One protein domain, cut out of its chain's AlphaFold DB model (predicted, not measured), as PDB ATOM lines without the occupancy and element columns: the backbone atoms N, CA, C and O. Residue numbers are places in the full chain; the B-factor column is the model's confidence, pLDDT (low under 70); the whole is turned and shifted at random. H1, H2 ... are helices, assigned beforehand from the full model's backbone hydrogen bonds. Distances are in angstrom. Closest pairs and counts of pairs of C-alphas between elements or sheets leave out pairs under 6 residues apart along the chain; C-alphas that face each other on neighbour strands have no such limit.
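This is residues 37 to 70 and 84 to 126 of the 236 residues of an uncharacterized protein of Aureobasidium pullulans EXF-150 (UniProt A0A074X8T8). One long helix, H4, makes the length of a rod; the short H1 and H2 lie beside its first part, H3 leads off apart from it, and residues 100 to 126 of H4 stick out free. The 77 printed residues hold four named helices, H1 to H4 in order, and no named strand: all helix. The whole is extended, with a radius of gyration of the C-alphas of 20.0 A and spans of 69 by 24 by 17 A.

H1, residues 37 to 45, begins at C-alpha 37 (6.545, 20.097, -3.814). H2 is residues 49 to 56, and H3, residues 59 to 70, is 16.6 A long. H4, residues 85 to 126, is 60.4 A long and ends at C-alpha 126 (25.857, 71.883, -31.862).

H1 and H4 are near each other, with 11 pairs of C-alphas within 10 A. H2 touches H4 at residues 92 to 99 alone, closest at the C-alphas of Leu 51 and Met 96, 7.4 A. H3 is apart from H1 and H4. Each O i to N i+4 pair is within hydrogen-bond range in H1, H2 and H4, and 6 of 8 in H3.

Residues 71 to 83 are cut out, leaving 23.0 A between C-alphas 70 and 84. Links H1 to H2 and H2 to H3 are tight. pLDDT is under 70 at residues 57 to 70, 84 to 86 and 88.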
ATOM      1  N   VAL A  37       5.916  20.186  -2.486       70.69
ATOM      2  CA  VAL A  37       6.545  20.097  -3.814       70.69
ATOM      3  C   VAL A  37       5.772  20.924  -4.838       70.69
ATOM      4  O   VAL A  37       6.390  21.638  -5.622       70.69
ATOM      5  N   ARG A  38       4.434  20.893  -4.793       75.88
ATOM      6  CA  ARG A  38       3.597  21.720  -5.670       75.88
ATOM      7  C   ARG A  38       3.800  23.215  -5.419       75.88
ATOM      8  O   ARG A  38       3.991  23.955  -6.371       75.88
ATOM      9  N   HIS A  39       3.837  23.644  -4.157       74.38
ATOM     10  CA  HIS A  39       4.079  25.048  -3.798       74.38
ATOM     11  C   HIS A  39       5.463  25.537  -4.250       74.38
ATOM     12  O   HIS A  39       5.605  26.628  -4.794       74.38
ATOM     13  N   VAL A  40       6.500  24.711  -4.087       71.94
ATOM     14  CA  VAL A  40       7.849  25.029  -4.587       71.94
ATOM     15  C   VAL A  40       7.880  25.074  -6.114       71.94
ATOM     16  O   VAL A  40       8.520  25.962  -6.672       71.94
ATOM     17  N   GLN A  41       7.174  24.168  -6.793       75.50
ATOM     18  CA  GLN A  41       7.052  24.183  -8.249       75.50
ATOM     19  C   GLN A  41       6.384  25.476  -8.738       75.50
ATOM     20  O   GLN A  41       6.934  26.143  -9.607       75.50
ATOM     21  N   GLU A  42       5.263  25.870  -8.133       78.69
ATOM     22  CA  GLU A  42       4.562  27.121  -8.448       78.69
ATOM     23  C   GLU A  42       5.467  28.345  -8.221       78.69
ATOM     24  O   GLU A  42       5.519  29.246  -9.057       78.69
ATOM     25  N   MET A  43       6.261  28.363  -7.143       71.56
ATOM     26  CA  MET A  43       7.247  29.425  -6.919       71.56
ATOM     27  C   MET A  43       8.352  29.446  -7.979       71.56
ATOM     28  O   MET A  43       8.797  30.523  -8.367       71.56
ATOM     29  N   MET A  44       8.822  28.286  -8.439       72.31
ATOM     30  CA  MET A  44       9.893  28.197  -9.436       72.31
ATOM     31  C   MET A  44       9.420  28.554 -10.846       72.31
ATOM     32  O   MET A  44      10.208  29.112 -11.603       72.31
ATOM     33  N   GLU A  45       8.150  28.307 -11.178       76.69
ATOM     34  CA  GLU A  45       7.547  28.696 -12.463       76.69
ATOM     35  C   GLU A  45       7.437  30.221 -12.637       76.69
ATOM     36  O   GLU A  45       7.452  30.722 -13.759       76.69
ATOM     37  N   ILE A  46       7.367  30.980 -11.538       77.12
ATOM     38  CA  ILE A  46       7.262  32.450 -11.557       77.12
ATOM     39  C   ILE A  46       8.645  33.122 -11.697       77.12
ATOM     40  O   ILE A  46       8.743  34.310 -12.024       77.12
ATOM     41  N   LEU A  47       9.737  32.391 -11.455       73.56
ATOM     42  CA  LEU A  47      11.091  32.943 -11.435       73.56
ATOM     43  C   LEU A  47      11.766  32.857 -12.814       73.56
ATOM     44  O   LEU A  47      11.570  31.889 -13.542       73.56
ATOM     45  N   PRO A  48      12.643  33.816 -13.169       75.75
ATOM     46  CA  PRO A  48      13.449  33.717 -14.383       75.75
ATOM     47  C   PRO A  48      14.375  32.490 -14.353       75.75
ATOM     48  O   PRO A  48      15.059  32.262 -13.353       75.75
ATOM     49  N   ASP A  49      14.496  31.769 -15.473       76.44
ATOM     50  CA  ASP A  49      15.306  30.541 -15.599       76.44
ATOM     51  C   ASP A  49      16.747  30.680 -15.086       76.44
ATOM     52  O   ASP A  49      17.315  29.752 -14.509       76.44
ATOM     53  N   GLN A  50      17.356  31.851 -15.280       74.62
ATOM     54  CA  GLN A  50      18.708  32.134 -14.799       74.62
ATOM     55  C   GLN A  50      18.779  32.134 -13.265       74.62
ATOM     56  O   GLN A  50      19.702  31.568 -12.678       74.62
ATOM     57  N   LEU A  51      17.775  32.718 -12.611       73.44
ATOM     58  CA  LEU A  51      17.677  32.770 -11.158       73.44
ATOM     59  C   LEU A  51      17.338  31.393 -10.578       73.44
ATOM     60  O   LEU A  51      17.898  30.997  -9.556       73.44
ATOM     61  N   VAL A  52      16.486  30.629 -11.268       75.81
ATOM     62  CA  VAL A  52      16.192  29.228 -10.940       75.81
ATOM     63  C   VAL A  52      17.475  28.393 -10.936       75.81
ATOM     64  O   VAL A  52      17.748  27.680  -9.968       75.81
ATOM     65  N   ARG A  53      18.322  28.533 -11.962       74.75
ATOM     66  CA  ARG A  53      19.622  27.842 -12.042       74.75
ATOM     67  C   ARG A  53      20.572  28.250 -10.915       74.75
ATOM     68  O   ARG A  53      21.243  27.395 -10.344       74.75
ATOM     69  N   GLU A  54      20.614  29.525 -10.543       73.25
ATOM     70  CA  GLU A  54      21.433  29.998  -9.416       73.25
ATOM     71  C   GLU A  54      20.934  29.491  -8.054       73.25
ATOM     72  O   GLU A  54      21.740  29.191  -7.166       73.25
ATOM     73  N   ILE A  55      19.613  29.378  -7.869       72.44
ATOM     74  CA  ILE A  55      18.985  28.788  -6.675       72.44
ATOM     75  C   ILE A  55      19.332  27.304  -6.554       72.44
ATOM     76  O   ILE A  55      19.768  26.873  -5.486       72.44
ATOM     77  N   LEU A  56      19.221  26.548  -7.647       71.62
ATOM     78  CA  LEU A  56      19.521  25.114  -7.670       71.62
ATOM     79  C   LEU A  56      21.011  24.803  -7.470       71.62
ATOM     80  O   LEU A  56      21.352  23.822  -6.815       71.62
ATOM     81  N   ASN A  57      21.905  25.670  -7.949       68.69
ATOM     82  CA  ASN A  57      23.353  25.520  -7.775       68.69
ATOM     83  C   ASN A  57      23.874  26.003  -6.409       68.69
ATOM     84  O   ASN A  57      25.083  26.047  -6.183       68.69
ATOM     85  N   ALA A  58      22.993  26.386  -5.480       67.50
ATOM     86  CA  ALA A  58      23.400  26.835  -4.156       67.50
ATOM     87  C   ALA A  58      24.080  25.703  -3.351       67.50
ATOM     88  O   ALA A  58      23.573  24.580  -3.355       67.50
ATOM     89  N   PRO A  59      25.134  25.990  -2.558       58.97
ATOM     90  CA  PRO A  59      25.872  24.971  -1.797       58.97
ATOM     91  C   PRO A  59      24.997  24.102  -0.873       58.97
ATOM     92  O   PRO A  59      25.297  22.937  -0.645       58.97
ATOM     93  N   GLY A  60      23.882  24.643  -0.366       58.56
ATOM     94  CA  GLY A  60      22.925  23.893   0.459       58.56
ATOM     95  C   GLY A  60      22.023  22.927  -0.322       58.56
ATOM     96  O   GLY A  60      21.595  21.926   0.242       58.56
ATOM     97  N   MET A  61      21.759  23.202  -1.605       59.38
ATOM     98  CA  MET A  61      20.930  22.365  -2.489       59.38
ATOM     99  C   MET A  61      21.764  21.309  -3.219       59.38
ATOM    100  O   MET A  61      21.284  20.201  -3.442       59.38
ATOM    101  N   GLN A  62      23.038  21.596  -3.512       58.59
ATOM    102  CA  GLN A  62      23.948  20.601  -4.087       58.59
ATOM    103  C   GLN A  62      24.180  19.408  -3.153       58.59
ATOM    104  O   GLN A  62      24.235  18.281  -3.626       58.59
ATOM    105  N   ASN A  63      24.198  19.617  -1.833       57.19
ATOM    106  CA  ASN A  63      24.274  18.524  -0.856       57.19
ATOM    107  C   ASN A  63      23.025  17.621  -0.859       57.19
ATOM    108  O   ASN A  63      23.113  16.455  -0.485       57.19
ATOM    109  N   LEU A  64      21.861  18.140  -1.271       56.44
ATOM    110  CA  LEU A  64      20.626  17.359  -1.416       56.44
ATOM    111  C   LEU A  64      20.609  16.587  -2.742       56.44
ATOM    112  O   LEU A  64      20.222  15.422  -2.759       56.44
ATOM    113  N   LEU A  65      21.096  17.206  -3.823       55.84
ATOM    114  CA  LEU A  65      21.273  16.551  -5.123       55.84
ATOM    115  C   LEU A  65      22.351  15.453  -5.064       55.84
ATOM    116  O   LEU A  65      22.145  14.365  -5.593       55.84
ATOM    117  N   ALA A  66      23.457  15.689  -4.352       53.56
ATOM    118  CA  ALA A  66      24.520  14.707  -4.135       53.56
ATOM    119  C   ALA A  66      24.062  13.545  -3.236       53.56
ATOM    120  O   ALA A  66      24.335  12.387  -3.547       53.56
ATOM    121  N   LYS A  67      23.281  13.816  -2.176       50.81
ATOM    122  CA  LYS A  67      22.681  12.762  -1.335       50.81
ATOM    123  C   LYS A  67      21.731  11.850  -2.107       50.81
ATOM    124  O   LYS A  67      21.634  10.676  -1.773       50.81
ATOM    125  N   GLN A  68      21.047  12.355  -3.133       49.69
ATOM    126  CA  GLN A  68      20.196  11.526  -3.987       49.69
ATOM    127  C   GLN A  68      21.018  10.561  -4.858       49.69
ATOM    128  O   GLN A  68      20.529   9.487  -5.198       49.69
ATOM    129  N   GLN A  69      22.268  10.915  -5.165       46.62
ATOM    130  CA  GLN A  69      23.196  10.094  -5.939       46.62
ATOM    131  C   GLN A  69      23.968   9.085  -5.063       46.62
ATOM    132  O   GLN A  69      24.290   7.998  -5.528       46.62
ATOM    133  N   GLU A  70      24.207   9.392  -3.780       44.81
ATOM    134  CA  GLU A  70      24.801   8.457  -2.801       44.81
ATOM    135  C   GLU A  70      23.778   7.532  -2.105       44.81
ATOM    136  O   GLU A  70      24.156   6.496  -1.555       44.81
ATOM    137  N   ALA A  84      11.903  23.331   6.261       63.22
ATOM    138  CA  ALA A  84      10.665  24.085   6.380       63.22
ATOM    139  C   ALA A  84      10.496  25.015   5.169       63.22
ATOM    140  O   ALA A  84      11.418  25.754   4.811       63.22
ATOM    141  N   VAL A  85       9.307  24.997   4.564       61.78
ATOM    142  CA  VAL A  85       8.912  25.797   3.386       61.78
ATOM    143  C   VAL A  85       9.279  27.278   3.534       61.78
ATOM    144  O   VAL A  85       9.768  27.902   2.595       61.78
ATOM    145  N   THR A  86       9.179  27.804   4.754       68.62
ATOM    146  CA  THR A  86       9.541  29.182   5.116       68.62
ATOM    147  C   THR A  86      11.012  29.523   4.849       68.62
ATOM    148  O   THR A  86      11.336  30.654   4.490       68.62
ATOM    149  N   LYS A  87      11.927  28.554   4.974       71.62
ATOM    150  CA  LYS A  87      13.360  28.740   4.699       71.62
ATOM    151  C   LYS A  87      13.635  28.828   3.197       71.62
ATOM    152  O   LYS A  87      14.500  29.595   2.778       71.62
ATOM    153  N   VAL A  88      12.890  28.072   2.389       68.06
ATOM    154  CA  VAL A  88      12.980  28.114   0.920       68.06
ATOM    155  C   VAL A  88      12.424  29.438   0.396       68.06
ATOM    156  O   VAL A  88      13.098  30.110  -0.380       68.06
ATOM    157  N   GLU A  89      11.265  29.872   0.896       73.88
ATOM    158  CA  GLU A  89      10.657  31.167   0.559       73.88
ATOM    159  C   GLU A  89      11.581  32.351   0.868       73.88
ATOM    160  O   GLU A  89      11.740  33.251   0.039       73.88
ATOM    161  N   GLN A  90      12.254  32.345   2.023       76.31
ATOM    162  CA  GLN A  90      13.219  33.391   2.377       76.31
ATOM    163  C   GLN A  90      14.418  33.426   1.419       76.31
ATOM    164  O   GLN A  90      14.824  34.503   0.980       76.31
ATOM    165  N   ILE A  91      14.972  32.264   1.053       76.62
ATOM    166  CA  ILE A  91      16.099  32.178   0.111       76.62
ATOM    167  C   ILE A  91      15.689  32.693  -1.272       76.62
ATOM    168  O   ILE A  91      16.434  33.469  -1.877       76.62
ATOM    169  N   VAL A  92      14.511  32.292  -1.756       76.25
ATOM    170  CA  VAL A  92      13.953  32.744  -3.038       76.25
ATOM    171  C   VAL A  92      13.719  34.253  -3.017       76.25
ATOM    172  O   VAL A  92      14.175  34.949  -3.919       76.25
ATOM    173  N   THR A  93      13.103  34.781  -1.959       79.62
ATOM    174  CA  THR A  93      12.786  36.212  -1.832       79.62
ATOM    175  C   THR A  93      14.047  37.074  -1.807       79.62
ATOM    176  O   THR A  93      14.142  38.048  -2.550       79.62
ATOM    177  N   VAL A  94      15.058  36.702  -1.011       80.75
ATOM    178  CA  VAL A  94      16.326  37.453  -0.923       80.75
ATOM    179  C   VAL A  94      17.074  37.445  -2.258       80.75
ATOM    180  O   VAL A  94      17.655  38.458  -2.655       80.75
ATOM    181  N   ARG A  95      17.064  36.315  -2.973       77.19
ATOM    182  CA  ARG A  95      17.746  36.187  -4.268       77.19
ATOM    183  C   ARG A  95      17.001  36.894  -5.390       77.19
ATOM    184  O   ARG A  95      17.641  37.573  -6.184       77.19
ATOM    185  N   MET A  96      15.675  36.809  -5.414       77.81
ATOM    186  CA  MET A  96      14.842  37.560  -6.347       77.81
ATOM    187  C   MET A  96      15.004  39.064  -6.131       77.81
ATOM    188  O   MET A  96      15.214  39.802  -7.087       77.81
ATOM    189  N   HIS A  97      15.015  39.520  -4.876       83.50
ATOM    190  CA  HIS A  97      15.252  40.925  -4.560       83.50
ATOM    191  C   HIS A  97      16.633  41.399  -5.040       83.50
ATOM    192  O   HIS A  97      16.741  42.461  -5.650       83.50
ATOM    193  N   ARG A  98      17.683  40.590  -4.840       83.25
ATOM    194  CA  ARG A  98      19.026  40.880  -5.362       83.25
ATOM    195  C   ARG A  98      19.043  40.947  -6.889       83.25
ATOM    196  O   ARG A  98      19.518  41.930  -7.438       83.25
ATOM    197  N   TYR A  99      18.478  39.947  -7.562       81.75
ATOM    198  CA  TYR A  99      18.419  39.885  -9.023       81.75
ATOM    199  C   TYR A  99      17.674  41.084  -9.623       81.75
ATOM    200  O   TYR A  99      18.142  41.695 -10.583       81.75
ATOM    201  N   VAL A 100      16.538  41.462  -9.032       85.94
ATOM    202  CA  VAL A 100      15.771  42.642  -9.448       85.94
ATOM    203  C   VAL A 100      16.582  43.918  -9.230       85.94
ATOM    204  O   VAL A 100      16.644  44.736 -10.144       85.94
ATOM    205  N   ASN A 101      17.243  44.077  -8.080       89.94
ATOM    206  CA  ASN A 101      18.076  45.250  -7.805       89.94
ATOM    207  C   ASN A 101      19.276  45.353  -8.756       89.94
ATOM    208  O   ASN A 101      19.545  46.439  -9.263       89.94
ATOM    209  N   ASP A 102      19.956  44.247  -9.051       88.06
ATOM    210  CA  ASP A 102      21.107  44.232  -9.958       88.06
ATOM    211  C   ASP A 102      20.677  44.503 -11.408       88.06
ATOM    212  O   ASP A 102      21.285  45.319 -12.107       88.06
ATOM    213  N   CYS A 103      19.577  43.888 -11.857       84.50
ATOM    214  CA  CYS A 103      19.009  44.114 -13.187       84.50
ATOM    215  C   CYS A 103      18.521  45.559 -13.356       84.50
ATOM    216  O   CYS A 103      18.829  46.217 -14.355       84.50
ATOM    217  N   LEU A 104      17.794  46.079 -12.364       89.88
ATOM    218  CA  LEU A 104      17.318  47.457 -12.354       89.88
ATOM    219  C   LEU A 104      18.494  48.438 -12.307       89.88
ATOM    220  O   LEU A 104      18.539  49.369 -13.107       89.88
ATOM    221  N   GLY A 105      19.477  48.194 -11.440       92.56
ATOM    222  CA  GLY A 105      20.691  48.997 -11.332       92.56
ATOM    223  C   GLY A 105      21.463  49.054 -12.648       92.56
ATOM    224  O   GLY A 105      21.858  50.136 -13.087       92.56
ATOM    225  N   GLN A 106      21.605  47.920 -13.338       92.81
ATOM    226  CA  GLN A 106      22.276  47.866 -14.635       92.81
ATOM    227  C   GLN A 106      21.485  48.602 -15.726       92.81
ATOM    228  O   GLN A 106      22.074  49.358 -16.501       92.81
ATOM    229  N   LYS A 107      20.154  48.459 -15.767       91.62
ATOM    230  CA  LYS A 107      19.303  49.209 -16.707       91.62
ATOM    231  C   LYS A 107      19.374  50.715 -16.467       91.62
ATOM    232  O   LYS A 107      19.525  51.468 -17.425       91.62
ATOM    233  N   ILE A 108      19.321  51.151 -15.208       93.56
ATOM    234  CA  ILE A 108      19.450  52.567 -14.837       93.56
ATOM    235  C   ILE A 108      20.829  53.096 -15.237       93.56
ATOM    236  O   ILE A 108      20.924  54.171 -15.823       93.56
ATOM    237  N   LYS A 109      21.898  52.335 -14.980       95.50
ATOM    238  CA  LYS A 109      23.267  52.719 -15.341       95.50
ATOM    239  C   LYS A 109      23.428  52.921 -16.845       95.50
ATOM    240  O   LYS A 109      24.010  53.921 -17.261       95.50
ATOM    241  N   GLU A 110      22.919  52.001 -17.659       95.25
ATOM    242  CA  GLU A 110      23.007  52.126 -19.117       95.25
ATOM    243  C   GLU A 110      22.101  53.243 -19.655       95.25
ATOM    244  O   GLU A 110      22.534  54.012 -20.514       95.25
ATOM    245  N   ALA A 111      20.901  53.421 -19.094       94.38
ATOM    246  CA  ALA A 111      20.030  54.547 -19.436       94.38
ATOM    247  C   ALA A 111      20.688  55.897 -19.106       94.38
ATOM    248  O   ALA A 111      20.707  56.801 -19.942       94.38
ATOM    249  N   PHE A 112      21.297  56.020 -17.924       95.94
ATOM    250  CA  PHE A 112      22.020  57.221 -17.514       95.94
ATOM    251  C   PHE A 112      23.222  57.499 -18.421       95.94
ATOM    252  O   PHE A 112      23.373  58.616 -18.909       95.94
ATOM    253  N   LYS A 113      24.054  56.488 -18.710       96.56
ATOM    254  CA  LYS A 113      25.183  56.634 -19.645       96.56
ATOM    255  C   LYS A 113      24.723  57.096 -21.025       96.56
ATOM    256  O   LYS A 113      25.363  57.969 -21.602       96.56
ATOM    257  N   SER A 114      23.642  56.514 -21.541       95.50
ATOM    258  CA  SER A 114      23.070  56.889 -22.836       95.50
ATOM    259  C   SER A 114      22.625  58.352 -22.839       95.50
ATOM    260  O   SER A 114      23.029  59.118 -23.709       95.50
ATOM    261  N   LEU A 115      21.894  58.775 -21.802       96.31
ATOM    262  CA  LEU A 115      21.426  60.153 -21.664       96.31
ATOM    263  C   LEU A 115      22.587  61.155 -21.556       96.31
ATOM    264  O   LEU A 115      22.563  62.207 -22.196       96.31
ATOM    265  N   VAL A 116      23.613  60.834 -20.763       96.06
ATOM    266  CA  VAL A 116      24.804  61.684 -20.620       96.06
ATOM    267  C   VAL A 116      25.558  61.787 -21.940       96.06
ATOM    268  O   VAL A 116      25.925  62.893 -22.322       96.06
ATOM    269  N   ARG A 117      25.751  60.670 -22.655       96.31
ATOM    270  CA  ARG A 117      26.390  60.674 -23.981       96.31
ATOM    271  C   ARG A 117      25.615  61.533 -24.962       96.31
ATOM    272  O   ARG A 117      26.192  62.453 -25.513       96.31
ATOM    273  N   GLN A 118      24.304  61.335 -25.076       95.69
ATOM    274  CA  GLN A 118      23.464  62.132 -25.968       95.69
ATOM    275  C   GLN A 118      23.556  63.636 -25.660       95.69
ATOM    276  O   GLN A 118      23.637  64.462 -26.569       95.69
ATOM    277  N   ARG A 119      23.554  64.013 -24.375       94.31
ATOM    278  CA  ARG A 119      23.697  65.418 -23.976       94.31
ATOM    279  C   ARG A 119      25.089  65.962 -24.291       94.31
ATOM    280  O   ARG A 119      25.192  67.105 -24.727       94.31
ATOM    281  N   LEU A 120      26.133  65.172 -24.055       95.44
ATOM    282  CA  LEU A 120      27.508  65.550 -24.363       95.44
ATOM    283  C   LEU A 120      27.699  65.717 -25.872       95.44
ATOM    284  O   LEU A 120      28.224  66.740 -26.294       95.44
ATOM    285  N   ASP A 121      27.198  64.777 -26.670       95.56
ATOM    286  CA  ASP A 121      27.255  64.824 -28.130       95.56
ATOM    287  C   ASP A 121      26.569  66.087 -28.652       95.56
ATOM    288  O   ASP A 121      27.152  66.814 -29.448       95.56
ATOM    289  N   ARG A 122      25.388  66.434 -28.122       93.69
ATOM    290  CA  ARG A 122      24.695  67.680 -28.481       93.69
ATOM    291  C   ARG A 122      25.499  68.935 -28.118       93.69
ATOM    292  O   ARG A 122      25.543  69.890 -28.889       93.69
ATOM    293  N   LEU A 123      26.128  68.964 -26.942       93.94
ATOM    294  CA  LEU A 123      26.970  70.095 -26.536       93.94
ATOM    295  C   LEU A 123      28.195  70.240 -27.448       93.94
ATOM    296  O   LEU A 123      28.531  71.354 -27.839       93.94
ATOM    297  N   VAL A 124      28.837  69.125 -27.793       94.81
ATOM    298  CA  VAL A 124      30.057  69.101 -28.606       94.81
ATOM    299  C   VAL A 124      29.769  69.380 -30.079       94.81
ATOM    300  O   VAL A 124      30.550  70.084 -30.710       94.81
ATOM    301  N   GLN A 125      28.677  68.850 -30.631       92.88
ATOM    302  CA  GLN A 125      28.362  68.986 -32.055       92.88
ATOM    303  C   GLN A 125      27.625  70.283 -32.382       92.88
ATOM    304  O   GLN A 125      27.940  70.905 -33.391       92.88
ATOM    305  N   ASP A 126      26.694  70.725 -31.532       91.25
ATOM    306  CA  ASP A 126      25.857  71.883 -31.862       91.25
ATOM    307  C   ASP A 126      26.339  73.152 -31.156       91.25
ATOM    308  O   ASP A 126      26.513  74.204 -31.773       91.25
TER     309      ASP A 126